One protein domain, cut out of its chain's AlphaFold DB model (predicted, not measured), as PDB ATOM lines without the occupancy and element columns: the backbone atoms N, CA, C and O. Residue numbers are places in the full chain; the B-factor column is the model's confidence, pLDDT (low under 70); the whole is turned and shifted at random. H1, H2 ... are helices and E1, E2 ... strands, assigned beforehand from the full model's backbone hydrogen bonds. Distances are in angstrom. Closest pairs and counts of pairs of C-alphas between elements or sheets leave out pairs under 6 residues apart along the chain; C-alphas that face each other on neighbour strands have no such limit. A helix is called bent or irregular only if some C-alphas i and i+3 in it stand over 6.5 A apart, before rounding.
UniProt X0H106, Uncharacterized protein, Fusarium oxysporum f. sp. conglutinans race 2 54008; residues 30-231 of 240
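Overview. This is residues 30 to 231 of the 240 residues of an uncharacterized protein of Fusarium oxysporum f. sp. conglutinans race 2 54008 (UniProt X0H106). Two long paired strands, E4 and E5, bend sharply and form the spine of an angled sheet with two wings: E1, E9 and E8 widen one and E10 the other, with helix H1 over E4 and E5. Helix H7 packs on E8 and E9 and on a smaller sheet, E3 E2 E6 E7, while residues 134 to 143 stick out. The printed part has 202 residues, with seven named helices and ten named strands in the order H1 E1 H2 H3 E2 E3 H4 E4 H5 H6 E5 H7 E6 E7 E8 E9 E10; the class is mixed and both sheets are antiparallel. It is only just compact, close to loose, with a radius of gyration of the C-alphas of 19.5 A and spans of 55 by 46 by 41 A.

Arrangement. H1, residues 35 to 45, is on the branched sheet at a height of 9.6 A, along E4, residues 109 to 124; their closest C-alphas, Trp 42 and Glu 116, are 6.6 A apart. Edge strand E1, residues 52 to 57, is antiparallel to E4, with N 54 and O 112 at 2.8 A. H2, residues 58 to 61, touches H4, residues 101 to 107, closest at C-alphas Ile 58 and Ser 106, 6.2 A. H3, residues 63 to 69, and H2 meet only through their link. E2, residues 82 to 90, and E3, residues 93 to 100, form a hairpin, with N 86 and O 97 at 2.9 A; H4 only grazes their sheet. E4 bends by 86 degrees at residue 115 and its antiparallel neighbour E5, residues 151 to 167, by 96 degrees at residue 154; N 113 and O 163 are 2.8 A apart. H5, residues 132 to 135, and H6, residues 141 to 145, are apart. H7, residues 170 to 186, runs along the strands of the smaller sheet at a height of 9.1 A, two layers of helix and sheet; C-alphas Tyr 88 and Ala 183 are its closest to E2, 4.5 A. E6, residues 189 to 192, pairs with E2, N 87 to O 189 at 2.8 A, and forms a hairpin with E7, residues 195 to 197, N 192 to O 195 at 2.9 A. E8, residues 205 to 210, and E9, residues 213 to 218, form a hairpin, N 208 to O 215 at 2.8 A; H7 is on their sheet too, its closest C-alpha to E8 being Asn 177, 7.1 A from that of Ile 209. On the side of E5 other than that of E4 lie E9, N 164 to O 216 at 2.8 A, and E10, residues 224 to 231, N 157 to O 227 at 2.9 A. Every O i to N i+4 pair is within hydrogen-bond range in H1, H6 and H7; H3 and H4 have 1 of 3 each, beside 3 of 4 and 2 of 4 O i to N i+3 pairs, and H2 and H5 are too short for an O i to N i+4 pair.

Along the chain. H1 begins at C-alpha 35, (97.750, 66.516, 100.746), and is 15.3 A long; E4 measures 35.9 A, E5 31.4 A and H7 24.5 A. H3 and H4 are irregular: C-alphas 64 and 67 are 7.0 A apart, C-alphas 103 and 106 9.5 A. E10 ends at C-alpha 231, (103.551, 57.530, 82.497).

Size, cuts and confidence. The two C-alphas farthest apart, those of Asp 138 and Gly 211, are 56.8 A apart. The printed part has no cut, and its one long link is H3 to E2. Mean pLDDT of the printed part is 78.3; residues 45 to 48, 60 to 81, 124 to 151 and 199 to 203 are under 70.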
ATOM      1  N   THR A  30      93.664  66.648  90.254       75.31
ATOM      2  CA  THR A  30      93.442  66.634  91.700       75.31
ATOM      3  C   THR A  30      94.604  65.914  92.358       75.31
ATOM      4  O   THR A  30      95.070  64.890  91.872       75.31
ATOM      5  N   ILE A  31      95.114  66.473  93.445       79.81
ATOM      6  CA  ILE A  31      96.086  65.799  94.303       79.81
ATOM      7  C   ILE A  31      95.329  65.061  95.409       79.81
ATOM      8  O   ILE A  31      94.191  65.428  95.719       79.81
ATOM      9  N   ASP A  32      95.930  64.013  95.971       79.94
ATOM     10  CA  ASP A  32      95.362  63.252  97.088       79.94
ATOM     11  C   ASP A  32      94.720  64.169  98.148       79.94
ATOM     12  O   ASP A  32      95.285  65.193  98.533       79.94
ATOM     13  N   THR A  33      93.530  63.809  98.639       79.31
ATOM     14  CA  THR A  33      92.776  64.612  99.616       79.31
ATOM     15  C   THR A  33      93.543  64.836 100.920       79.31
ATOM     16  O   THR A  33      93.362  65.864 101.569       79.31
ATOM     17  N   SER A  34      94.441  63.915 101.280       82.44
ATOM     18  CA  SER A  34      95.330  64.027 102.440       82.44
ATOM     19  C   SER A  34      96.453  65.052 102.265       82.44
ATOM     20  O   SER A  34      97.099  65.408 103.253       82.44
ATOM     21  N   TYR A  35      96.687  65.556 101.047       85.94
ATOM     22  CA  TYR A  35      97.750  66.516 100.746       85.94
ATOM     23  C   TYR A  35      97.679  67.748 101.644       85.94
ATOM     24  O   TYR A  35      98.664  68.116 102.288       85.94
ATOM     25  N   ARG A  36      96.499  68.372 101.716       85.06
ATOM     26  CA  ARG A  36      96.308  69.628 102.447       85.06
ATOM     27  C   ARG A  36      96.585  69.455 103.937       85.06
ATOM     28  O   ARG A  36      97.264  70.294 104.525       85.06
ATOM     29  N   ASP A  37      96.080  68.378 104.527       85.75
ATOM     30  CA  ASP A  37      96.246  68.113 105.955       85.75
ATOM     31  C   ASP A  37      97.688  67.720 106.280       85.75
ATOM     32  O   ASP A  37      98.274  68.252 107.222       85.75
ATOM     33  N   THR A  38      98.293  66.860 105.457       88.25
ATOM     34  CA  THR A  38      99.687  66.424 105.612       88.25
ATOM     35  C   THR A  38     100.647  67.610 105.532       88.25
ATOM     36  O   THR A  38     101.395  67.863 106.475       88.25
ATOM     37  N   VAL A  39     100.579  68.405 104.460       88.06
ATOM     38  CA  VAL A  39     101.437  69.589 104.288       88.06
ATOM     39  C   VAL A  39     101.123  70.672 105.317       88.06
ATOM     40  O   VAL A  39     102.036  71.316 105.835       88.06
ATOM     41  N   GLY A  40      99.847  70.866 105.657       85.69
ATOM     42  CA  GLY A  40      99.442  71.788 106.716       85.69
ATOM     43  C   GLY A  40     100.015  71.403 108.083       85.69
ATOM     44  O   GLY A  40     100.312  72.273 108.898       85.69
ATOM     45  N   ASN A  41     100.210  70.111 108.347       86.44
ATOM     46  CA  ASN A  41     100.866  69.644 109.565       86.44
ATOM     47  C   ASN A  41     102.383  69.840 109.517       86.44
ATOM     48  O   ASN A  41     102.957  70.238 110.530       86.44
ATOM     49  N   TRP A  42     103.019  69.655 108.355       89.25
ATOM     50  CA  TRP A  42     104.445  69.951 108.186       89.25
ATOM     51  C   TRP A  42     104.751  71.411 108.521       89.25
ATOM     52  O   TRP A  42     105.626  71.684 109.337       89.25
ATOM     53  N   THR A  43     103.984  72.357 107.975       83.06
ATOM     54  CA  THR A  43     104.228  73.792 108.194       83.06
ATOM     55  C   THR A  43     103.930  74.254 109.622       83.06
ATOM     56  O   THR A  43     104.561  75.194 110.097       83.06
ATOM     57  N   ARG A  44     103.000  73.597 110.334       83.12
ATOM     58  CA  ARG A  44     102.645  73.938 111.726       83.12
ATOM     59  C   ARG A  44     103.530  73.280 112.784       83.12
ATOM     60  O   ARG A  44     103.671  73.845 113.864       83.12
ATOM     61  N   GLY A  45     104.050  72.082 112.518       69.81
ATOM     62  CA  GLY A  45     104.620  71.209 113.550       69.81
ATOM     63  C   GLY A  45     106.001  70.629 113.250       69.81
ATOM     64  O   GLY A  45     106.533  69.915 114.097       69.81
ATOM     65  N   SER A  46     106.596  70.904 112.086       69.62
ATOM     66  CA  SER A  46     107.937  70.403 111.758       69.62
ATOM     67  C   SER A  46     108.997  71.003 112.684       69.62
ATOM     68  O   SER A  46     109.265  72.211 112.671       69.62
ATOM     69  N   THR A  47     109.659  70.120 113.433       64.69
ATOM     70  CA  THR A  47     110.942  70.398 114.081       64.69
ATOM     71  C   THR A  47     112.038  70.552 113.020       64.69
ATOM     72  O   THR A  47     111.858  70.192 111.857       64.69
ATOM     73  N   SER A  48     113.189  71.107 113.396       63.94
ATOM     74  CA  SER A  48     114.370  71.205 112.524       63.94
ATOM     75  C   SER A  48     115.114  69.873 112.337       63.94
ATOM     76  O   SER A  48     116.211  69.867 111.786       63.94
ATOM     77  N   GLU A  49     114.571  68.757 112.828       75.81
ATOM     78  CA  GLU A  49     115.174  67.436 112.648       75.81
ATOM     79  C   GLU A  49     114.829  66.877 111.265       75.81
ATOM     80  O   GLU A  49     113.665  66.807 110.874       75.81
ATOM     81  N   ASN A  50     115.858  66.460 110.528       79.12
ATOM     82  CA  ASN A  50     115.704  65.888 109.195       79.12
ATOM     83  C   ASN A  50     115.231  64.434 109.283       79.12
ATOM     84  O   ASN A  50     115.961  63.576 109.780       79.12
ATOM     85  N   LYS A  51     114.038  64.143 108.755       83.06
ATOM     86  CA  LYS A  51     113.491  62.778 108.670       83.06
ATOM     87  C   LYS A  51     113.865  62.060 107.378       83.06
ATOM     88  O   LYS A  51     113.925  60.834 107.359       83.06
ATOM     89  N   LEU A  52     114.122  62.810 106.307       86.56
ATOM     90  CA  LEU A  52     114.653  62.281 105.055       86.56
ATOM     91  C   LEU A  52     116.135  62.631 104.948       86.56
ATOM     92  O   LEU A  52     116.515  63.786 105.142       86.56
ATOM     93  N   ASN A  53     116.954  61.646 104.588       88.75
ATOM     94  CA  ASN A  53     118.352  61.843 104.230       88.75
ATOM     95  C   ASN A  53     118.711  60.896 103.081       88.75
ATOM     96  O   ASN A  53     118.698  59.676 103.240       88.75
ATOM     97  N   LEU A  54     118.994  61.468 101.918       86.06
ATOM     98  CA  LEU A  54     119.392  60.773 100.706       86.06
ATOM     99  C   LEU A  54     120.793  61.234 100.343       86.06
ATOM    100  O   LEU A  54     121.047  62.425 100.198       86.06
ATOM    101  N   THR A  55     121.703  60.283 100.177       85.50
ATOM    102  CA  THR A  55     123.034  60.562  99.642       85.50
ATOM    103  C   THR A  55     123.156  59.887  98.292       85.50
ATOM    104  O   THR A  55     122.826  58.713  98.152       85.50
ATOM    105  N   PHE A  56     123.610  60.649  97.310       78.69
ATOM    106  CA  PHE A  56     123.844  60.209  95.950       78.69
ATOM    107  C   PHE A  56     125.261  60.601  95.543       78.69
ATOM    108  O   PHE A  56     125.673  61.753  95.693       78.69
ATOM    109  N   ASN A  57     126.014  59.651  95.012       78.88
ATOM    110  CA  ASN A  57     127.251  59.918  94.301       78.88
ATOM    111  C   ASN A  57     127.010  59.717  92.804       78.88
ATOM    112  O   ASN A  57     126.274  58.820  92.403       78.88
ATOM    113  N   ILE A  58     127.669  60.491  91.945       72.88
ATOM    114  CA  ILE A  58     127.509  60.317  90.494       72.88
ATOM    115  C   ILE A  58     127.880  58.908  89.999       72.88
ATOM    116  O   ILE A  58     127.347  58.436  88.994       72.88
ATOM    117  N   ASN A  59     128.742  58.193  90.726       72.81
ATOM    118  CA  ASN A  59     129.046  56.790  90.457       72.81
ATOM    119  C   ASN A  59     127.845  55.856  90.676       72.81
ATOM    120  O   ASN A  59     127.796  54.794  90.052       72.81
ATOM    121  N   ASP A  60     126.869  56.245  91.496       69.06
ATOM    122  CA  ASP A  60     125.636  55.486  91.705       69.06
ATOM    123  C   ASP A  60     124.738  55.537  90.462       69.06
ATOM    124  O   ASP A  60     124.018  54.581  90.198       69.06
ATOM    125  N   ALA A  61     124.849  56.580  89.629       62.84
ATOM    126  CA  ALA A  61     124.124  56.697  88.361       62.84
ATOM    127  C   ALA A  61     124.772  55.947  87.181       62.84
ATOM    128  O   ALA A  61     124.362  56.135  86.028       62.84
ATOM    129  N   LYS A  62     125.776  55.092  87.418       65.69
ATOM    130  CA  LYS A  62     126.281  54.160  86.393       65.69
ATOM    131  C   LYS A  62     125.186  53.161  86.023       65.69
ATOM    132  O   LYS A  62     124.513  52.659  86.917       65.69
ATOM    133  N   SER A  63     125.044  52.865  84.728       62.88
ATOM    134  CA  SER A  63     124.035  51.951  84.152       62.88
ATOM    135  C   SER A  63     123.848  50.666  84.958       62.88
ATOM    136  O   SER A  63     122.725  50.247  85.209       62.88
ATOM    137  N   ASP A  64     124.950  50.109  85.453       65.88
ATOM    138  CA  ASP A  64     125.010  48.823  86.151       65.88
ATOM    139  C   ASP A  64     124.308  48.836  87.524       65.88
ATOM    140  O   ASP A  64     124.118  47.794  88.149       65.88
ATOM    141  N   ASN A  65     123.923  50.015  88.019       65.56
ATOM    142  CA  ASN A  65     123.181  50.179  89.265       65.56
ATOM    143  C   ASN A  65     121.685  50.456  89.055       65.56
ATOM    144  O   ASN A  65     120.938  50.409  90.029       65.56
ATOM    145  N   TRP A  66     121.218  50.722  87.832       65.62
ATOM    146  CA  TRP A  66     119.826  51.126  87.588       65.62
ATOM    147  C   TRP A  66     118.827  50.023  87.952       65.62
ATOM    148  O   TRP A  66     117.790  50.310  88.553       65.62
ATOM    149  N   ASP A  67     119.199  48.761  87.730       64.88
ATOM    150  CA  ASP A  67     118.406  47.604  88.154       64.88
ATOM    151  C   ASP A  67     118.224  47.551  89.681       64.88
ATOM    152  O   ASP A  67     117.151  47.193  90.167       64.88
ATOM    153  N   LYS A  68     119.231  47.976  90.465       63.25
ATOM    154  CA  LYS A  68     119.145  48.038  91.941       63.25
ATOM    155  C   LYS A  68     118.147  49.087  92.421       63.25
ATOM    156  O   LYS A  68     117.615  48.970  93.520       63.25
ATOM    157  N   PHE A  69     117.889  50.095  91.593       60.56
ATOM    158  CA  PHE A  69     116.884  51.126  91.830       60.56
ATOM    159  C   PHE A  69     115.535  50.791  91.169       60.56
ATOM    160  O   PHE A  69     114.641  51.632  91.137       60.56
ATOM    161  N   GLY A  70     115.366  49.559  90.668       58.66
ATOM    162  CA  GLY A  70     114.119  49.068  90.083       58.66
ATOM    163  C   GLY A  70     113.889  49.482  88.627       58.66
ATOM    164  O   GLY A  70     112.792  49.281  88.108       58.66
ATOM    165  N   PHE A  71     114.897  50.045  87.953       61.88
ATOM    166  CA  PHE A  71     114.795  50.456  86.555       61.88
ATOM    167  C   PHE A  71     115.389  49.399  85.623       61.88
ATOM    168  O   PHE A  71     116.589  49.389  85.371       61.88
ATOM    169  N   VAL A  72     114.527  48.554  85.057       58.84
ATOM    170  CA  VAL A  72     114.910  47.552  84.051       58.84
ATOM    171  C   VAL A  72     114.950  48.205  82.663       58.84
ATOM    172  O   VAL A  72     113.989  48.864  82.264       58.84
ATOM    173  N   ASN A  73     116.034  48.005  81.903       58.38
ATOM    174  CA  ASN A  73     116.259  48.581  80.560       58.38
ATOM    175  C   ASN A  73     116.340  50.118  80.508       58.38
ATOM    176  O   ASN A  73     115.934  50.741  79.521       58.38
ATOM    177  N   ALA A  74     116.864  50.757  81.551       59.00
ATOM    178  CA  ALA A  74     117.094  52.191  81.501       59.00
ATOM    179  C   ALA A  74     118.226  52.548  80.526       59.00
ATOM    180  O   ALA A  74     119.397  52.266  80.769       59.00
ATOM    181  N   ASN A  75     117.881  53.224  79.428       57.25
ATOM    182  CA  ASN A  75     118.858  53.838  78.532       57.25
ATOM    183  C   ASN A  75     119.116  55.281  78.973       57.25
ATOM    184  O   ASN A  75     118.609  56.234  78.380       57.25
ATOM    185  N   ALA A  76     119.840  55.433  80.075       58.03
ATOM    186  CA  ALA A  76     120.174  56.733  80.625       58.03
ATOM    187  C   ALA A  76     121.678  56.967  80.555       58.03
ATOM    188  O   ALA A  76     122.474  56.256  81.168       58.03
ATOM    189  N   ASN A  77     122.072  57.995  79.808       60.03
ATOM    190  CA  ASN A  77     123.459  58.422  79.755       60.03
ATOM    191  C   ASN A  77     123.701  59.493  80.821       60.03
ATOM    192  O   ASN A  77     123.596  60.690  80.554       60.03
ATOM    193  N   SER A  78     124.028  59.047  82.035       58.97
ATOM    194  CA  SER A  78     124.283  59.918  83.189       58.97
ATOM    195  C   SER A  78     125.419  60.921  82.971       58.97
ATOM    196  O   SER A  78     125.487  61.917  83.682       58.97
ATOM    197  N   ARG A  79     126.270  60.727  81.951       57.94
ATOM    198  CA  ARG A  79     127.341  61.669  81.583       57.94
ATOM    199  C   ARG A  79     126.803  63.017  81.095       57.94
ATOM    200  O   ARG A  79     127.443  64.033  81.333       57.94
ATOM    201  N   PHE A  80     125.620  63.037  80.479       59.28
ATOM    202  CA  PHE A  80     124.999  64.255  79.947       59.28
ATOM    203  C   PHE A  80     123.925  64.845  80.860       59.28
ATOM    204  O   PHE A  80     123.243  65.789  80.470       59.28
ATOM    205  N   THR A  81     123.752  64.315  82.073       68.50
ATOM    206  CA  THR A  81     122.827  64.919  83.031       68.50
ATOM    207  C   THR A  81     123.332  66.308  83.401       68.50
ATOM    208  O   THR A  81     124.439  66.466  83.922       68.50
ATOM    209  N   TYR A  82     122.510  67.316  83.114       75.62
ATOM    210  CA  TYR A  82     122.751  68.694  83.516       75.62
ATOM    211  C   TYR A  82     122.608  68.760  85.032       75.62
ATOM    212  O   TYR A  82     121.506  68.606  85.561       75.62
ATOM    213  N   PHE A  83     123.722  68.923  85.740       80.94
ATOM    214  CA  PHE A  83     123.659  69.113  87.187       80.94
ATOM    215  C   PHE A  83     123.580  70.595  87.534       80.94
ATOM    216  O   PHE A  83     123.028  70.925  88.572       80.94
ATOM    217  N   PHE A  84     124.112  71.478  86.687       88.75
ATOM    218  CA  PHE A  84     124.049  72.920  86.871       88.75
ATOM    219  C   PHE A  84     123.667  73.593  85.561       88.75
ATOM    220  O   PHE A  84     124.250  73.307  84.515       88.75
ATOM    221  N   THR A  85     122.735  74.530  85.642       90.25
ATOM    222  CA  THR A  85     122.374  75.418  84.540       90.25
ATOM    223  C   THR A  85     122.320  76.838  85.074       90.25
ATOM    224  O   THR A  85     121.687  77.085  86.096       90.25
ATOM    225  N   ALA A  86     122.951  77.779  84.383       91.81
ATOM    226  CA  ALA A  86     122.816  79.201  84.654       91.81
ATOM    227  C   ALA A  86     122.340  79.917  83.399       91.81
ATOM    228  O   ALA A  86     122.904  79.740  82.320       91.81
ATOM    229  N   THR A  87     121.336  80.772  83.556       92.12
ATOM    230  CA  THR A  87     120.948  81.745  82.545       92.12
ATOM    231  C   THR A  87     121.326  83.136  83.024       92.12
ATOM    232  O   THR A  87     121.144  83.469  84.192       92.12
ATOM    233  N   TYR A  88     121.888  83.950  82.139       91.44
ATOM    234  CA  TYR A  88     122.313  85.315  82.451       91.44
ATOM    235  C   TYR A  88     122.255  86.188  81.200       91.44
ATOM    236  O   TYR A  88     122.098  85.686  80.087       91.44
ATOM    237  N   PHE A  89     122.366  87.501  81.376       90.62
ATOM    238  CA  PHE A  89     122.385  88.450  80.268       90.62
ATOM    239  C   PHE A  89     123.790  89.012  80.082       90.62
ATOM    240  O   PHE A  89     124.391  89.530  81.021       90.62
ATOM    241  N   GLN A  90     124.296  88.925  78.857       90.56
ATOM    242  CA  GLN A  90     125.553  89.534  78.435       90.56
ATOM    243  C   GLN A  90     125.304  90.257  77.111       90.56
ATOM    244  O   GLN A  90     124.735  89.670  76.193       90.56
ATOM    245  N   ASP A  91     125.677  91.535  77.033       89.75
ATOM    246  CA  ASP A  91     125.459  92.383  75.850       89.75
ATOM    247  C   ASP A  91     123.993  92.380  75.365       89.75
ATOM    248  O   ASP A  91     123.700  92.275  74.174       89.75
ATOM    249  N   SER A  92     123.047  92.441  76.312       87.69
ATOM    250  CA  SER A  92     121.590  92.357  76.084       87.69
ATOM    251  C   SER A  92     121.099  91.045  75.454       87.69
ATOM    252  O   SER A  92     119.935  90.942  75.068       87.69
ATOM    253  N   GLN A  93     121.948  90.018  75.378       92.00
ATOM    254  CA  GLN A  93     121.576  88.681  74.930       92.00
ATOM    255  C   GLN A  93     121.485  87.721  76.112       92.00
ATOM    256  O   GLN A  93     122.372  87.679  76.966       92.00
ATOM    257  N   LYS A  94     120.427  86.902  76.131       91.81
ATOM    258  CA  LYS A  94     120.319  85.782  77.066       91.81
ATOM    259  C   LYS A  94     121.346  84.715  76.684       91.81
ATOM    260  O   LYS A  94     121.363  84.244  75.546       91.81
ATOM    261  N   LYS A  95     122.190  84.340  77.636       94.38
ATOM    262  CA  LYS A  95     123.132  83.225  77.557       94.38
ATOM    263  C   LYS A  95     122.680  82.117  78.496       94.38
ATOM    264  O   LYS A  95     122.020  82.379  79.503       94.38
ATOM    265  N   GLU A  96     123.039  80.894  78.140       93.44
ATOM    266  CA  GLU A  96     122.835  79.705  78.955       93.44
ATOM    267  C   GLU A  96     124.156  78.945  79.021       93.44
ATOM    268  O   GLU A  96     124.747  78.624  77.990       93.44
ATOM    269  N   ASP A  97     124.615  78.689  80.239       93.50
ATOM    270  CA  ASP A  97     125.760  77.836  80.520       93.50
ATOM    271  C   ASP A  97     125.282  76.609  81.283       93.50
ATOM    272  O   ASP A  97     124.516  76.705  82.246       93.50
ATOM    273  N   VAL A  98     125.778  75.449  80.867       90.69
ATOM    274  CA  VAL A  98     125.465  74.165  81.483       90.69
ATOM    275  C   VAL A  98     126.759  73.517  81.935       90.69
ATOM    276  O   VAL A  98     127.769  73.550  81.229       90.69
ATOM    277  N   ILE A  99     126.721  72.921  83.121       88.62
ATOM    278  CA  ILE A  99     127.757  72.010  83.576       88.62
ATOM    279  C   ILE A  99     127.107  70.635  83.751       88.62
ATOM    280  O   ILE A  99     126.063  70.472  84.394       88.62
ATOM    281  N   THR A 100     127.705  69.647  83.102       85.00
ATOM    282  CA  THR A 100     127.227  68.267  83.061       85.00
ATOM    283  C   THR A 100     127.964  67.416  84.081       85.00
ATOM    284  O   THR A 100     129.068  67.746  84.510       85.00
ATOM    285  N   ALA A 101     127.377  66.288  84.467       75.62
ATOM    286  CA  ALA A 101     128.046  65.322  85.332       75.62
ATOM    287  C   ALA A 101     129.407  64.847  84.779       75.62
ATOM    288  O   ALA A 101     130.314  64.550  85.554       75.62
ATOM    289  N   GLN A 102     129.575  64.803  83.451       77.56
ATOM    290  CA  GLN A 102     130.858  64.490  82.823       77.56
ATOM    291  C   GLN A 102     131.937  65.532  83.132       77.56
ATOM    292  O   GLN A 102     133.083  65.149  83.361       77.56
ATOM    293  N   ASP A 103     131.581  66.816  83.170       80.38
ATOM    294  CA  ASP A 103     132.523  67.898  83.476       80.38
ATOM    295  C   ASP A 103     133.007  67.845  84.935       80.38
ATOM    296  O   ASP A 103     134.103  68.312  85.238       80.38
ATOM    297  N   VAL A 104     132.198  67.276  85.840       79.50
ATOM    298  CA  VAL A 104     132.540  67.127  87.267       79.50
ATOM    299  C   VAL A 104     133.396  65.894  87.537       79.50
ATOM    300  O   VAL A 104     134.206  65.887  88.460       79.50
ATOM    301  N   GLY A 105     133.221  64.832  86.751       76.12
ATOM    302  CA  GLY A 105     133.869  63.550  87.016       76.12
ATOM    303  C   GLY A 105     133.318  62.864  88.271       76.12
ATOM    304  O   GLY A 105     132.212  63.142  88.720       76.12
ATOM    305  N   SER A 106     134.075  61.921  88.837       74.69
ATOM    306  CA  SER A 106     133.605  60.992  89.883       74.69
ATOM    307  C   SER A 106     133.446  61.584  91.288       74.69
ATOM    308  O   SER A 106     133.009  60.874  92.194       74.69
ATOM    309  N   GLU A 107     133.829  62.841  91.491       80.12
ATOM    310  CA  GLU A 107     133.881  63.489  92.810       80.12
ATOM    311  C   GLU A 107     132.580  64.215  93.183       80.12
ATOM    312  O   GLU A 107     132.450  64.714  94.298       80.12
ATOM    313  N   LEU A 108     131.591  64.238  92.283       84.31
ATOM    314  CA  LEU A 108     130.268  64.778  92.576       84.31
ATOM    315  C   LEU A 108     129.556  63.925  93.633       84.31
ATOM    316  O   LEU A 108     129.196  62.767  93.386       84.31
ATOM    317  N   SER A 109     129.287  64.534  94.784       87.62
ATOM    318  CA  SER A 109     128.447  63.960  95.834       87.62
ATOM    319  C   SER A 109     127.347  64.934  96.226       87.62
ATOM    320  O   SER A 109     127.580  66.130  96.373       87.62
ATOM    321  N   VAL A 110     126.140  64.409  96.386       87.44
ATOM    322  CA  VAL A 110     124.936  65.155  96.724       87.44
ATOM    323  C   VAL A 110     124.319  64.528  97.961       87.44
ATOM    324  O   VAL A 110     124.058  63.330  97.994       87.44
ATOM    325  N   ASN A 111     124.053  65.341  98.972       90.94
ATOM    326  CA  ASN A 111     123.257  64.971 100.124       90.94
ATOM    327  C   ASN A 111     121.995  65.837 100.141       90.94
ATOM    328  O   ASN A 111     122.073  67.059 100.249       90.94
ATOM    329  N   LEU A 112     120.838  65.203  99.997       90.62
ATOM    330  CA  LEU A 112     119.532  65.831 100.113       90.62
ATOM    331  C   LEU A 112     118.914  65.406 101.436       90.62
ATOM    332  O   LEU A 112     118.737  64.219 101.700       90.62
ATOM    333  N   SER A 113     118.529  66.377 102.248       92.88
ATOM    334  CA  SER A 113     117.797  66.133 103.483       92.88
ATOM    335  C   SER A 113     116.558  67.008 103.568       92.88
ATOM    336  O   SER A 113     116.489  68.064 102.941       92.88
ATOM    337  N   ALA A 114     115.554  66.542 104.301       92.25
ATOM    338  CA  ALA A 114     114.328  67.293 104.532       92.25
ATOM    339  C   ALA A 114     113.745  66.960 105.903       92.25
ATOM    340  O   ALA A 114     113.846  65.817 106.367       92.25
ATOM    341  N   ALA A 115     113.097  67.942 106.528       91.88
ATOM    342  CA  ALA A 115     112.384  67.732 107.784       91.88
ATOM    343  C   ALA A 115     111.178  66.807 107.593       91.88
ATOM    344  O   ALA A 115     110.911  65.950 108.428       91.88
ATOM    345  N   GLU A 116     110.480  66.942 106.466       91.69
ATOM    346  CA  GLU A 116     109.363  66.078 106.084       91.69
ATOM    347  C   GLU A 116     109.414  65.802 104.581       91.69
ATOM    348  O   GLU A 116     109.847  66.655 103.803       91.69
ATOM    349  N   ALA A 117     108.941  64.631 104.164       91.44
ATOM    350  CA  ALA A 117     108.752  64.296 102.760       91.44
ATOM    351  C   ALA A 117     107.569  63.344 102.595       91.44
ATOM    352  O   ALA A 117     107.259  62.550 103.484       91.44
ATOM    353  N   GLY A 118     106.908  63.419 101.447       89.81
ATOM    354  CA  GLY A 118     105.729  62.624 101.152       89.81
ATOM    355  C   GLY A 118     105.529  62.456  99.656       89.81
ATOM    356  O   GLY A 118     105.890  63.323  98.858       89.81
ATOM    357  N   VAL A 119     104.946  61.319  99.298       91.44
ATOM    358  CA  VAL A 119     104.506  61.023  97.938       91.44
ATOM    359  C   VAL A 119     103.004  61.234  97.892       91.44
ATOM    360  O   VAL A 119     102.278  60.702  98.731       91.44
ATOM    361  N   PHE A 120     102.542  62.008  96.920       89.31
ATOM    362  CA  PHE A 120     101.128  62.292  96.736       89.31
ATOM    363  C   PHE A 120     100.709  61.869  95.340       89.31
ATOM    364  O   PHE A 120     101.310  62.278  94.346       89.31
ATOM    365  N   THR A 121      99.660  61.059  95.266       88.44
ATOM    366  CA  THR A 121      99.072  60.669  93.989       88.44
ATOM    367  C   THR A 121      98.393  61.873  93.345       88.44
ATOM    368  O   THR A 121      97.622  62.595  93.984       88.44
ATOM    369  N   VAL A 122      98.663  62.062  92.059       84.94
ATOM    370  CA  VAL A 122      97.965  62.997  91.186       84.94
ATOM    371  C   VAL A 122      96.944  62.203  90.391       84.94
ATOM    372  O   VAL A 122      97.268  61.315  89.606       84.94
ATOM    373  N   LYS A 123      95.674  62.518  90.615       78.75
ATOM    374  CA  LYS A 123      94.561  61.983  89.849       78.75
ATOM    375  C   LYS A 123      94.261  62.939  88.713       78.75
ATOM    376  O   LYS A 123      93.957  64.118  88.910       78.75
ATOM    377  N   SER A 124      94.322  62.395  87.516       68.06
ATOM    378  CA  SER A 124      93.831  63.059  86.330       68.06
ATOM    379  C   SER A 124      92.322  63.283  86.412       68.06
ATOM    380  O   SER A 124      91.581  62.369  86.779       68.06
ATOM    381  N   GLY A 125      91.858  64.473  86.059       64.06
ATOM    382  CA  GLY A 125      90.440  64.744  85.848       64.06
ATOM    383  C   GLY A 125      89.947  64.242  84.492       64.06
ATOM    384  O   GLY A 125      90.684  63.611  83.736       64.06
ATOM    385  N   ASP A 126      88.705  64.594  84.171       60.72
ATOM    386  CA  ASP A 126      87.920  64.062  83.042       60.72
ATOM    387  C   ASP A 126      88.499  64.328  81.636       60.72
ATOM    388  O   ASP A 126      87.968  63.845  80.643       60.72
ATOM    389  N   TRP A 127      89.578  65.106  81.531       57.81
ATOM    390  CA  TRP A 127      90.261  65.417  80.272       57.81
ATOM    391  C   TRP A 127      91.340  64.387  79.897       57.81
ATOM    392  O   TRP A 127      91.841  64.402  78.775       57.81
ATOM    393  N   ASP A 128      91.734  63.513  80.825       60.34
ATOM    394  CA  ASP A 128      92.777  62.514  80.596       60.34
ATOM    395  C   ASP A 128      92.195  61.284  79.911       60.34
ATOM    396  O   ASP A 128      91.941  60.231  80.508       60.34
ATOM    397  N   VAL A 129      91.914  61.488  78.628       58.47
ATOM    398  CA  VAL A 129      91.401  60.469  77.729       58.47
ATOM    399  C   VAL A 129      92.535  59.469  77.469       58.47
ATOM    400  O   VAL A 129      93.568  59.865  76.921       58.47
ATOM    401  N   PRO A 130      92.365  58.174  77.810       56.81
ATOM    402  CA  PRO A 130      93.409  57.155  77.658       56.81
ATOM    403  C   PRO A 130      94.014  57.099  76.248       56.81
ATOM    404  O   PRO A 130      95.193  56.790  76.092       56.81
ATOM    405  N   ASN A 131      93.214  57.466  75.242       61.56
ATOM    406  CA  ASN A 131      93.579  57.487  73.834       61.56
ATOM    407  C   ASN A 131      93.416  58.893  73.242       61.56
ATOM    408  O   ASN A 131      92.732  59.068  72.239       61.56
ATOM    409  N   ILE A 132      94.052  59.906  73.841       58.00
ATOM    410  CA  ILE A 132      94.015  61.292  73.335       58.00
ATOM    411  C   ILE A 132      94.325  61.377  71.825       58.00
ATOM    412  O   ILE A 132      93.735  62.172  71.112       58.00
ATOM    413  N   MET A 133      95.188  60.501  71.306       57.56
ATOM    414  CA  MET A 133      95.516  60.449  69.877       57.56
ATOM    415  C   MET A 133      94.410  59.838  68.999       57.56
ATOM    416  O   MET A 133      94.344  60.158  67.818       57.56
ATOM    417  N   GLU A 134      93.551  58.968  69.539       60.31
ATOM    418  CA  GLU A 134      92.366  58.468  68.823       60.31
ATOM    419  C   GLU A 134      91.225  59.490  68.885       60.31
ATOM    420  O   GLU A 134      90.581  59.754  67.870       60.31
ATOM    421  N   GLU A 135      91.026  60.102  70.056       57.03
ATOM    422  CA  GLU A 135      90.019  61.143  70.300       57.03
ATOM    423  C   GLU A 135      90.291  62.396  69.452       57.03
ATOM    424  O   GLU A 135      89.377  63.011  68.906       57.03
ATOM    425  N   TYR A 136      91.570  62.740  69.283       59.09
ATOM    426  CA  TYR A 136      92.041  63.899  68.529       59.09
ATOM    427  C   TYR A 136      92.843  63.497  67.284       59.09
ATOM    428  O   TYR A 136      93.820  64.153  66.928       59.09
ATOM    429  N   ARG A 137      92.423  62.435  66.587       56.53
ATOM    430  CA  ARG A 137      93.083  61.925  65.364       56.53
ATOM    431  C   ARG A 137      93.276  62.967  64.251       56.53
ATOM    432  O   ARG A 137      94.159  62.808  63.414       56.53
ATOM    433  N   ASP A 138      92.447  64.011  64.249       61.41
ATOM    434  CA  ASP A 138      92.454  65.091  63.259       61.41
ATOM    435  C   ASP A 138      93.361  66.270  63.677       61.41
ATOM    436  O   ASP A 138      93.385  67.306  63.007       61.41
ATOM    437  N   PHE A 139      94.122  66.147  64.777       56.56
ATOM    438  CA  PHE A 139      95.130  67.147  65.129       56.56
ATOM    439  C   PHE A 139      96.240  67.172  64.069       56.56
ATOM    440  O   PHE A 139      96.808  66.126  63.741       56.56
ATOM    441  N   PRO A 140      96.601  68.356  63.545       57.47
ATOM    442  CA  PRO A 140      97.648  68.460  62.546       57.47
ATOM    443  C   PRO A 140      98.971  67.894  63.104       57.47
ATOM    444  O   PRO A 140      99.362  68.257  64.220       57.47
ATOM    445  N   PRO A 141      99.692  67.045  62.342       55.66
ATOM    446  CA  PRO A 141     100.927  66.388  62.788       55.66
ATOM    447  C   PRO A 141     101.980  67.365  63.322       55.66
ATOM    448  O   PRO A 141     102.767  67.022  64.205       55.66
ATOM    449  N   ASP A 142     101.973  68.595  62.810       55.69
ATOM    450  CA  ASP A 142     102.917  69.649  63.173       55.69
ATOM    451  C   ASP A 142     102.708  70.168  64.603       55.69
ATOM    452  O   ASP A 142     103.676  70.528  65.273       55.69
ATOM    453  N   ALA A 143     101.474  70.144  65.119       51.41
ATOM    454  CA  ALA A 143     101.195  70.514  66.507       51.41
ATOM    455  C   ALA A 143     101.734  69.456  67.480       51.41
ATOM    456  O   ALA A 143     102.318  69.796  68.506       51.41
ATOM    457  N   ALA A 144     101.612  68.176  67.127       48.66
ATOM    458  CA  ALA A 144     102.095  67.069  67.944       48.66
ATOM    459  C   ALA A 144     103.624  66.884  67.880       48.66
ATOM    460  O   ALA A 144     104.217  66.439  68.859       48.66
ATOM    461  N   ARG A 145     104.286  67.282  66.780       48.44
ATOM    462  CA  ARG A 145     105.762  67.313  66.672       48.44
ATOM    463  C   ARG A 145     106.425  68.324  67.614       48.44
ATOM    464  O   ARG A 145     107.578  68.129  67.984       48.44
ATOM    465  N   ASN A 146     105.702  69.374  68.006       47.81
ATOM    466  CA  ASN A 146     106.192  70.409  68.923       47.81
ATOM    467  C   ASN A 146     105.941  70.081  70.402       47.81
ATOM    468  O   ASN A 146     106.489  70.746  71.281       47.81
ATOM    469  N   ILE A 147     105.134  69.059  70.692       49.12
ATOM    470  CA  ILE A 147     104.975  68.544  72.048       49.12
ATOM    471  C   ILE A 147     106.166  67.612  72.271       49.12
ATOM    472  O   ILE A 147     106.200  66.494  71.762       49.12
ATOM    473  N   GLY A 148     107.188  68.106  72.974       48.66
ATOM    474  CA  GLY A 148     108.339  67.304  73.388       48.66
ATOM    475  C   GLY A 148     107.930  66.064  74.205       48.66
ATOM    476  O   GLY A 148     106.743  65.796  74.391       48.66
ATOM    477  N   PRO A 149     108.887  65.273  74.723       55.00
ATOM    478  CA  PRO A 149     108.557  64.110  75.543       55.00
ATOM    479  C   PRO A 149     107.651  64.522  76.713       55.00
ATOM    480  O   PRO A 149     108.084  65.201  77.639       55.00
ATOM    481  N   ALA A 150     106.383  64.114  76.651       62.06
ATOM    482  CA  ALA A 150     105.369  64.443  77.639       62.06
ATOM    483  C   ALA A 150     105.004  63.195  78.446       62.06
ATOM    484  O   ALA A 150     104.951  62.077  77.921       62.06
ATOM    485  N   ALA A 151     104.764  63.383  79.739       68.75
ATOM    486  CA  ALA A 151     104.326  62.332  80.641       68.75
ATOM    487  C   ALA A 151     103.102  62.804  81.423       68.75
ATOM    488  O   ALA A 151     103.039  63.944  81.881       68.75
ATOM    489  N   ARG A 152     102.146  61.897  81.597       73.62
ATOM    490  CA  ARG A 152     101.050  62.041  82.547       73.62
ATOM    491  C   ARG A 152     101.613  61.838  83.947       73.62
ATOM    492  O   ARG A 152     102.098  60.750  84.246       73.62
ATOM    493  N   VAL A 153     101.580  62.874  84.777       80.12
ATOM    494  CA  VAL A 153     102.048  62.799  86.168       80.12
ATOM    495  C   VAL A 153     101.049  61.986  86.988       80.12
ATOM    496  O   VAL A 153      99.883  62.356  87.076       80.12
ATOM    497  N   ASP A 154     101.526  60.897  87.588       84.06
ATOM    498  CA  ASP A 154     100.739  60.017  88.457       84.06
ATOM    499  C   ASP A 154     101.060  60.275  89.936       84.06
ATOM    500  O   ASP A 154     100.203  60.115  90.801       84.06
ATOM    501  N   GLU A 155     102.297  60.665  90.250       88.81
ATOM    502  CA  GLU A 155     102.746  60.918  91.619       88.81
ATOM    503  C   GLU A 155     103.715  62.102  91.652       88.81
ATOM    504  O   GLU A 155     104.550  62.278  90.759       88.81
ATOM    505  N   VAL A 156     103.627  62.896  92.716       89.69
ATOM    506  CA  VAL A 156     104.589  63.956  93.032       89.69
ATOM    507  C   VAL A 156     105.253  63.664  94.366       89.69
ATOM    508  O   VAL A 156     104.610  63.193  95.304       89.69
ATOM    509  N   ILE A 157     106.544  63.960  94.451       90.69
ATOM    510  CA  ILE A 157     107.315  63.876  95.688       90.69
ATOM    511  C   ILE A 157     107.522  65.300  96.181       90.69
ATOM    512  O   ILE A 157     108.167  66.106  95.508       90.69
ATOM    513  N   LEU A 158     106.969  65.608  97.347       91.81
ATOM    514  CA  LEU A 158     107.074  66.920  97.975       91.81
ATOM    515  C   LEU A 158     107.831  66.799  99.290       91.81
ATOM    516  O   LEU A 158     107.679  65.812 100.010       91.81
ATOM    517  N   ALA A 159     108.623  67.814  99.612       91.62
ATOM    518  CA  ALA A 159     109.387  67.859 100.849       91.62
ATOM    519  C   ALA A 159     109.389  69.250 101.475       91.62
ATOM    520  O   ALA A 159     109.229  70.258 100.791       91.62
ATOM    521  N   TYR A 160     109.567  69.306 102.789       91.56
ATOM    522  CA  TYR A 160     109.547  70.537 103.568       91.56
ATOM    523  C   TYR A 160     110.867  70.738 104.315       91.56
ATOM    524  O   TYR A 160     111.442  69.775 104.825       91.56
ATOM    525  N   LYS A 161     111.335  71.997 104.359       90.50
ATOM    526  CA  LYS A 161     112.656  72.403 104.876       90.50
ATOM    527  C   LYS A 161     113.783  71.579 104.257       90.50
ATOM    528  O   LYS A 161     114.461  70.806 104.929       90.50
ATOM    529  N   VAL A 162     113.928  71.713 102.941       90.81
ATOM    530  CA  VAL A 162     114.901  70.938 102.166       90.81
ATOM    531  C   VAL A 162     116.283  71.560 102.315       90.81
ATOM    532  O   VAL A 162     116.444  72.767 102.140       90.81
ATOM    533  N   VAL A 163     117.284  70.730 102.587       91.50
ATOM    534  CA  VAL A 163     118.699  71.100 102.564       91.50
ATOM    535  C   VAL A 163     119.411  70.220 101.548       91.50
ATOM    536  O   VAL A 163     119.442  68.997 101.687       91.50
ATOM    537  N   LEU A 164     119.992  70.853 100.535       90.25
ATOM    538  CA  LEU A 164     120.796  70.218  99.502       90.25
ATOM    539  C   LEU A 164     122.257  70.609  99.709       90.25
ATOM    540  O   LEU A 164     122.604  71.783  99.618       90.25
ATOM    541  N   LYS A 165     123.116  69.628  99.980       91.50
ATOM    542  CA  LYS A 165     124.568  69.801 100.061       91.50
ATOM    543  C   LYS A 165     125.220  69.113  98.879       91.50
ATOM    544  O   LYS A 165     124.958  67.943  98.626       91.50
ATOM    545  N   ILE A 166     126.071  69.829  98.168       89.44
ATOM    546  CA  ILE A 166     126.752  69.353  96.971       89.44
ATOM    547  C   ILE A 166     128.244  69.529  97.201       89.44
ATOM    548  O   ILE A 166     128.696  70.626  97.511       89.44
ATOM    549  N   SER A 167     128.999  68.450  97.053       90.62
ATOM    550  CA  SER A 167     130.459  68.461  97.027       90.62
ATOM    551  C   SER A 167     130.936  68.311  95.586       90.62
ATOM    552  O   SER A 167     130.459  67.434  94.862       90.62
ATOM    553  N   LEU A 168     131.850  69.188  95.176       89.50
ATOM    554  CA  LEU A 168     132.387  69.317  93.822       89.50
ATOM    555  C   LEU A 168     133.919  69.438  93.868       89.50
ATOM    556  O   LEU A 168     134.455  69.974  94.839       89.50
ATOM    557  N   PRO A 169     134.643  69.059  92.803       88.88
ATOM    558  CA  PRO A 169     136.024  69.491  92.606       88.88
ATOM    559  C   PRO A 169     136.144  71.018  92.673       88.88
ATOM    560  O   PRO A 169     135.270  71.735  92.177       88.88
ATOM    561  N   ALA A 170     137.242  71.523  93.238       87.31
ATOM    562  CA  ALA A 170     137.439  72.959  93.465       87.31
ATOM    563  C   ALA A 170     137.281  73.798  92.183       87.31
ATOM    564  O   ALA A 170     136.543  74.777  92.175       87.31
ATOM    565  N   ASN A 171     137.864  73.353  91.067       88.31
ATOM    566  CA  ASN A 171     137.762  74.044  89.777       88.31
ATOM    567  C   ASN A 171     136.317  74.135  89.249       88.31
ATOM    568  O   ASN A 171     135.970  75.076  88.536       88.31
ATOM    569  N   VAL A 172     135.471  73.154  89.573       90.50
ATOM    570  CA  VAL A 172     134.054  73.156  89.192       90.50
ATOM    571  C   VAL A 172     133.262  74.063  90.124       90.50
ATOM    572  O   VAL A 172     132.411  74.813  89.651       90.50
ATOM    573  N   ALA A 173     133.553  74.030  91.427       88.69
ATOM    574  CA  ALA A 173     132.929  74.913  92.405       88.69
ATOM    575  C   ALA A 173     133.207  76.395  92.096       88.69
ATOM    576  O   ALA A 173     132.275  77.201  92.117       88.69
ATOM    577  N   ASP A 174     134.440  76.733  91.707       89.12
ATOM    578  CA  ASP A 174     134.816  78.081  91.264       89.12
ATOM    579  C   ASP A 174     133.994  78.509  90.040       89.12
ATOM    580  O   ASP A 174     133.381  79.577  90.032       89.12
ATOM    581  N   ARG A 175     133.880  77.630  89.033       91.25
ATOM    582  CA  ARG A 175     133.065  77.894  87.835       91.25
ATOM    583  C   ARG A 175     131.583  78.081  88.171       91.25
ATOM    584  O   ARG A 175     130.936  78.960  87.601       91.25
ATOM    585  N   VAL A 176     131.034  77.269  89.076       90.75
ATOM    586  CA  VAL A 176     129.649  77.408  89.553       90.75
ATOM    587  C   VAL A 176     129.456  78.751  90.251       90.75
ATOM    588  O   VAL A 176     128.477  79.444  89.967       90.75
ATOM    589  N   ASN A 177     130.382  79.145  91.127       89.69
ATOM    590  CA  ASN A 177     130.324  80.430  91.812       89.69
ATOM    591  C   ASN A 177     130.355  81.593  90.809       89.69
ATOM    592  O   ASN A 177     129.490  82.463  90.865       89.69
ATOM    593  N   ASP A 178     131.263  81.568  89.833       91.56
ATOM    594  CA  ASP A 178     131.367  82.605  88.802       91.56
ATOM    595  C   ASP A 178     130.077  82.755  87.986       91.56
ATOM    596  O   ASP A 178     129.566  83.864  87.805       91.56
ATOM    597  N   LEU A 179     129.513  81.641  87.507       91.81
ATOM    598  CA  LEU A 179     128.254  81.645  86.754       91.81
ATOM    599  C   LEU A 179     127.078  82.118  87.613       91.81
ATOM    600  O   LEU A 179     126.214  82.851  87.133       91.81
ATOM    601  N   THR A 180     127.081  81.760  88.895       89.25
ATOM    602  CA  THR A 180     126.083  82.213  89.865       89.25
ATOM    603  C   THR A 180     126.161  83.722  90.088       89.25
ATOM    604  O   THR A 180     125.130  84.395  90.068       89.25
ATOM    605  N   GLN A 181     127.364  84.285  90.249       88.56
ATOM    606  CA  GLN A 181     127.538  85.733  90.390       88.56
ATOM    607  C   GLN A 181     127.109  86.478  89.123       88.56
ATOM    608  O   GLN A 181     126.431  87.503  89.221       88.56
ATOM    609  N   LYS A 182     127.426  85.945  87.934       90.81
ATOM    610  CA  LYS A 182     126.955  86.504  86.656       90.81
ATOM    611  C   LYS A 182     125.432  86.529  86.590       90.81
ATOM    612  O   LYS A 182     124.865  87.607  86.414       90.81
ATOM    613  N   ALA A 183     124.781  85.384  86.809       89.94
ATOM    614  CA  ALA A 183     123.324  85.280  86.819       89.94
ATOM    615  C   ALA A 183     122.695  86.257  87.818       89.94
ATOM    616  O   ALA A 183     121.823  87.037  87.445       89.94
ATOM    617  N   LYS A 184     123.207  86.310  89.052       87.12
ATOM    618  CA  LYS A 184     122.739  87.248  90.078       87.12
ATOM    619  C   LYS A 184     122.862  88.710  89.642       87.12
ATOM    620  O   LYS A 184     121.921  89.477  89.811       87.12
ATOM    621  N   SER A 185     124.004  89.098  89.075       88.12
ATOM    622  CA  SER A 185     124.258  90.485  88.657       88.12
ATOM    623  C   SER A 185     123.389  90.943  87.484       88.12
ATOM    624  O   SER A 185     123.090  92.130  87.375       88.12
ATOM    625  N   SER A 186     122.956  90.015  86.626       89.00
ATOM    626  CA  SER A 186     122.183  90.325  85.421       89.00
ATOM    627  C   SER A 186     120.676  90.081  85.563       89.00
ATOM    628  O   SER A 186     119.962  90.207  84.574       89.00
ATOM    629  N   GLY A 187     120.190  89.651  86.733       84.38
ATOM    630  CA  GLY A 187     118.793  89.222  86.914       84.38
ATOM    631  C   GLY A 187     118.451  87.909  86.196       84.38
ATOM    632  O   GLY A 187     117.325  87.712  85.749       84.38
ATOM    633  N   GLY A 188     119.446  87.043  86.020       86.88
ATOM    634  CA  GLY A 188     119.295  85.697  85.478       86.88
ATOM    635  C   GLY A 188     118.847  84.673  86.526       86.88
ATOM    636  O   GLY A 188     118.481  85.026  87.646       86.88
ATOM    637  N   SER A 189     118.903  83.389  86.169       87.94
ATOM    638  CA  SER A 189     118.510  82.279  87.046       87.94
ATOM    639  C   SER A 189     119.561  81.179  87.080       87.94
ATOM    640  O   SER A 189     120.357  81.023  86.155       87.94
ATOM    641  N   VAL A 190     119.561  80.396  88.154       89.56
ATOM    642  CA  VAL A 190     120.438  79.239  88.316       89.56
ATOM    643  C   VAL A 190     119.600  78.049  88.752       89.56
ATOM    644  O   VAL A 190     118.681  78.182  89.559       89.56
ATOM    645  N   SER A 191     119.933  76.877  88.231       87.75
ATOM    646  CA  SER A 191     119.342  75.608  88.613       87.75
ATOM    647  C   SER A 191     120.427  74.594  88.949       87.75
ATOM    648  O   SER A 191     121.431  74.498  88.244       87.75
ATOM    649  N   LEU A 192     120.215  73.830  90.018       85.12
ATOM    650  CA  LEU A 192     121.057  72.710  90.430       85.12
ATOM    651  C   LEU A 192     120.200  71.447  90.485       85.12
ATOM    652  O   LEU A 192     119.234  71.399  91.234       85.12
ATOM    653  N   PHE A 193     120.515  70.434  89.677       78.56
ATOM    654  CA  PHE A 193     119.701  69.222  89.491       78.56
ATOM    655  C   PHE A 193     118.219  69.512  89.191       78.56
ATOM    656  O   PHE A 193     117.328  68.814  89.669       78.56
ATOM    657  N   GLY A 194     117.943  70.569  88.424       76.12
ATOM    658  CA  GLY A 194     116.577  71.004  88.122       76.12
ATOM    659  C   GLY A 194     115.909  71.817  89.237       76.12
ATOM    660  O   GLY A 194     114.868  72.422  88.992       76.12
ATOM    661  N   PHE A 195     116.510  71.921  90.428       78.44
ATOM    662  CA  PHE A 195     116.045  72.838  91.465       78.44
ATOM    663  C   PHE A 195     116.446  74.253  91.097       78.44
ATOM    664  O   PHE A 195     117.630  74.578  91.102       78.44
ATOM    665  N   GLU A 196     115.473  75.103  90.786       82.88
ATOM    666  CA  GLU A 196     115.725  76.535  90.670       82.88
ATOM    667  C   GLU A 196     116.167  77.088  92.027       82.88
ATOM    668  O   GLU A 196     115.555  76.816  93.066       82.88
ATOM    669  N   VAL A 197     117.263  77.837  92.016       81.56
ATOM    670  CA  VAL A 197     117.874  78.422  93.201       81.56
ATOM    671  C   VAL A 197     117.857  79.933  93.037       81.56
ATOM    672  O   VAL A 197     118.484  80.488  92.133       81.56
ATOM    673  N   GLY A 198     117.123  80.611  93.913       76.19
ATOM    674  CA  GLY A 198     117.064  82.061  93.930       76.19
ATOM    675  C   GLY A 198     118.289  82.637  94.632       76.19
ATOM    676  O   GLY A 198     118.447  82.490  95.843       76.19
ATOM    677  N   PHE A 199     119.134  83.350  93.892       67.88
ATOM    678  CA  PHE A 199     120.320  84.025  94.420       67.88
ATOM    679  C   PHE A 199     120.098  85.546  94.474       67.88
ATOM    680  O   PHE A 199     120.457  86.245  93.534       67.88
ATOM    681  N   GLY A 200     119.541  86.111  95.553       55.91
ATOM    682  CA  GLY A 200     119.403  87.578  95.666       55.91
ATOM    683  C   GLY A 200     118.183  88.089  96.432       55.91
ATOM    684  O   GLY A 200     117.411  87.301  96.957       55.91
ATOM    685  N   GLY A 201     118.049  89.424  96.485       48.38
ATOM    686  CA  GLY A 201     117.345  90.244  97.494       48.38
ATOM    687  C   GLY A 201     115.846  90.040  97.750       48.38
ATOM    688  O   GLY A 201     115.297  90.758  98.578       48.38
ATOM    689  N   GLU A 202     115.204  89.065  97.112       61.12
ATOM    690  CA  GLU A 202     113.818  88.652  97.403       61.12
ATOM    691  C   GLU A 202     113.658  87.126  97.526       61.12
ATOM    692  O   GLU A 202     112.597  86.631  97.913       61.12
ATOM    693  N   SER A 203     114.713  86.364  97.223       69.25
ATOM    694  CA  SER A 203     114.726  84.918  97.400       69.25
ATOM    695  C   SER A 203     114.716  84.570  98.884       69.25
ATOM    696  O   SER A 203     115.449  85.152  99.683       69.25
ATOM    697  N   LYS A 204     113.902  83.576  99.239       73.94
ATOM    698  CA  LYS A 204     113.925  82.935 100.559       73.94
ATOM    699  C   LYS A 204     114.876  81.733 100.609       73.94
ATOM    700  O   LYS A 204     114.959  81.078 101.643       73.94
ATOM    701  N   ASP A 205     115.548  81.416  99.503       82.62
ATOM    702  CA  ASP A 205     116.583  80.388  99.493       82.62
ATOM    703  C   ASP A 205     117.837  80.925 100.196       82.62
ATOM    704  O   ASP A 205     118.347  81.994  99.849       82.62
ATOM    705  N   GLU A 206     118.376  80.164 101.146       82.50
ATOM    706  CA  GLU A 206     119.706  80.432 101.689       82.50
ATOM    707  C   GLU A 206     120.716  79.608 100.902       82.50
ATOM    708  O   GLU A 206     120.627  78.378 100.868       82.50
ATOM    709  N   VAL A 207     121.687  80.271 100.275       83.50
ATOM    710  CA  VAL A 207     122.748  79.584  99.538       83.50
ATOM    711  C   VAL A 207     124.104  79.978 100.082       83.50
ATOM    712  O   VAL A 207     124.443  81.160 100.140       83.50
ATOM    713  N   ASN A 208     124.888  78.973 100.450       85.00
ATOM    714  CA  ASN A 208     126.257  79.124 100.900       85.00
ATOM    715  C   ASN A 208     127.184  78.330  99.977       85.00
ATOM    716  O   ASN A 208     127.032  77.118  99.829       85.00
ATOM    717  N   ILE A 209     128.137  79.019  99.356       82.88
ATOM    718  CA  ILE A 209     129.173  78.413  98.522       82.88
ATOM    719  C   ILE A 209     130.500  78.633  99.243       82.88
ATOM    720  O   ILE A 209     130.919  79.773  99.442       82.88
ATOM    721  N   SER A 210     131.156  77.548  99.648       80.50
ATOM    722  CA  SER A 210     132.422  77.596 100.381       80.50
ATOM    723  C   SER A 210     133.373  76.507  99.891       80.50
ATOM    724  O   SER A 210     133.129  75.317 100.114       80.50
ATOM    725  N   GLY A 211     134.474  76.911  99.255       85.19
ATOM    726  CA  GLY A 211     135.458  75.983  98.696       85.19
ATOM    727  C   GLY A 211     134.809  75.002  97.717       85.19
ATOM    728  O   GLY A 211     134.148  75.411  96.772       85.19
ATOM    729  N   SER A 212     134.959  73.706  97.981       87.56
ATOM    730  CA  SER A 212     134.389  72.603  97.197       87.56
ATOM    731  C   SER A 212     132.926  72.268  97.525       87.56
ATOM    732  O   SER A 212     132.401  71.284  97.005       87.56
ATOM    733  N   SER A 213     132.258  73.030  98.397       88.56
ATOM    734  CA  SER A 213     130.912  72.712  98.882       88.56
ATOM    735  C   SER A 213     129.901  73.805  98.556       88.56
ATOM    736  O   SER A 213     130.156  74.992  98.759       88.56
ATOM    737  N   ILE A 214     128.712  73.384  98.135       88.69
ATOM    738  CA  ILE A 214     127.526  74.222  97.957       88.69
ATOM    739  C   ILE A 214     126.444  73.694  98.890       88.69
ATOM    740  O   ILE A 214     126.113  72.513  98.851       88.69
ATOM    741  N   GLU A 215     125.878  74.558  99.720       90.56
ATOM    742  CA  GLU A 215     124.723  74.253 100.558       90.56
ATOM    743  C   GLU A 215     123.566  75.176 100.182       90.56
ATOM    744  O   GLU A 215     123.708  76.396 100.198       90.56
ATOM    745  N   ILE A 216     122.420  74.586  99.852       88.81
ATOM    746  CA  ILE A 216     121.174  75.288  99.542       88.81
ATOM    747  C   ILE A 216     120.132  74.865 100.559       88.81
ATOM    748  O   ILE A 216     119.876  73.672 100.730       88.81
ATOM    749  N   ARG A 217     119.494  75.837 101.201       88.69
ATOM    750  CA  ARG A 217     118.375  75.615 102.112       88.69
ATOM    751  C   ARG A 217     117.130  76.272 101.546       88.69
ATOM    752  O   ARG A 217     117.119  77.468 101.268       88.69
ATOM    753  N   LYS A 218     116.075  75.475 101.408       87.12
ATOM    754  CA  LYS A 218     114.743  75.916 100.999       87.12
ATOM    755  C   LYS A 218     113.787  75.787 102.179       87.12
ATOM    756  O   LYS A 218     113.099  74.775 102.325       87.12
ATOM    757  N   ASP A 219     113.743  76.823 103.015       82.88
ATOM    758  CA  ASP A 219     112.724  76.995 104.061       82.88
ATOM    759  C   ASP A 219     111.755  78.118 103.672       82.88
ATOM    760  O   ASP A 219     111.771  79.238 104.177       82.88
ATOM    761  N   LEU A 220     110.923  77.822 102.678       76.31
ATOM    762  CA  LEU A 220     110.107  78.832 102.003       76.31
ATOM    763  C   LEU A 220     108.784  79.132 102.732       76.31
ATOM    764  O   LEU A 220     108.050  80.051 102.348       76.31
ATOM    765  N   GLY A 221     108.473  78.362 103.780       81.25
ATOM    766  CA  GLY A 221     107.152  78.313 104.418       81.25
ATOM    767  C   GLY A 221     106.120  77.461 103.661       81.25
ATOM    768  O   GLY A 221     104.950  77.453 104.028       81.25
ATOM    769  N   TYR A 222     106.539  76.745 102.613       83.50
ATOM    770  CA  TYR A 222     105.721  75.835 101.804       83.50
ATOM    771  C   TYR A 222     106.584  74.674 101.269       83.50
ATOM    772  O   TYR A 222     107.814  74.788 101.279       83.50
ATOM    773  N   PRO A 223     105.987  73.538 100.852       87.62
ATOM    774  CA  PRO A 223     106.748  72.389 100.367       87.62
ATOM    775  C   PRO A 223     107.371  72.634  98.987       87.62
ATOM    776  O   PRO A 223     106.826  73.356  98.154       87.62
ATOM    777  N   VAL A 224     108.492  71.966  98.734       87.88
ATOM    778  CA  VAL A 224     109.249  71.977  97.480       87.88
ATOM    779  C   VAL A 224     108.983  70.681  96.712       87.88
ATOM    780  O   VAL A 224     108.975  69.601  97.304       87.88
ATOM    781  N   LEU A 225     108.798  70.780  95.394       87.44
ATOM    782  CA  LEU A 225     108.737  69.631  94.485       87.44
ATOM    783  C   LEU A 225     110.129  69.034  94.294       87.44
ATOM    784  O   LEU A 225     111.002  69.676  93.725       87.44
ATOM    785  N   LEU A 226     110.321  67.803  94.774       85.81
ATOM    786  CA  LEU A 226     111.567  67.054  94.598       85.81
ATOM    787  C   LEU A 226     111.580  66.230  93.314       85.81
ATOM    788  O   LEU A 226     112.642  65.948  92.769       85.81
ATOM    789  N   GLY A 227     110.410  65.800  92.848       82.81
ATOM    790  CA  GLY A 227     110.323  64.961  91.668       82.81
ATOM    791  C   GLY A 227     108.897  64.633  91.273       82.81
ATOM    792  O   GLY A 227     107.957  64.752  92.061       82.81
ATOM    793  N   VAL A 228     108.764  64.196  90.026       83.62
ATOM    794  CA  VAL A 228     107.513  63.731  89.439       83.62
ATOM    795  C   VAL A 228     107.727  62.332  88.889       83.62
ATOM    796  O   VAL A 228     108.741  62.049  88.250       83.62
ATOM    797  N   LYS A 229     106.760  61.455  89.121       82.69
ATOM    798  CA  LYS A 229     106.673  60.166  88.451       82.69
ATOM    799  C   LYS A 229     105.445  60.199  87.567       82.69
ATOM    800  O   LYS A 229     104.356  60.581  87.995       82.69
ATOM    801  N   GLY A 230     105.629  59.792  86.325       77.69
ATOM    802  CA  GLY A 230     104.558  59.795  85.356       77.69
ATOM    803  C   GLY A 230     104.701  58.700  84.324       77.69
ATOM    804  O   GLY A 230     105.780  58.142  84.117       77.69
ATOM    805  N   LYS A 231     103.590  58.407  83.660       74.00
ATOM    806  CA  LYS A 231     103.551  57.530  82.497       74.00
ATOM    807  C   LYS A 231     103.822  58.356  81.260       74.00
ATOM    808  O   LYS A 231     103.156  59.361  81.021       74.00
TER     809      LYS A 231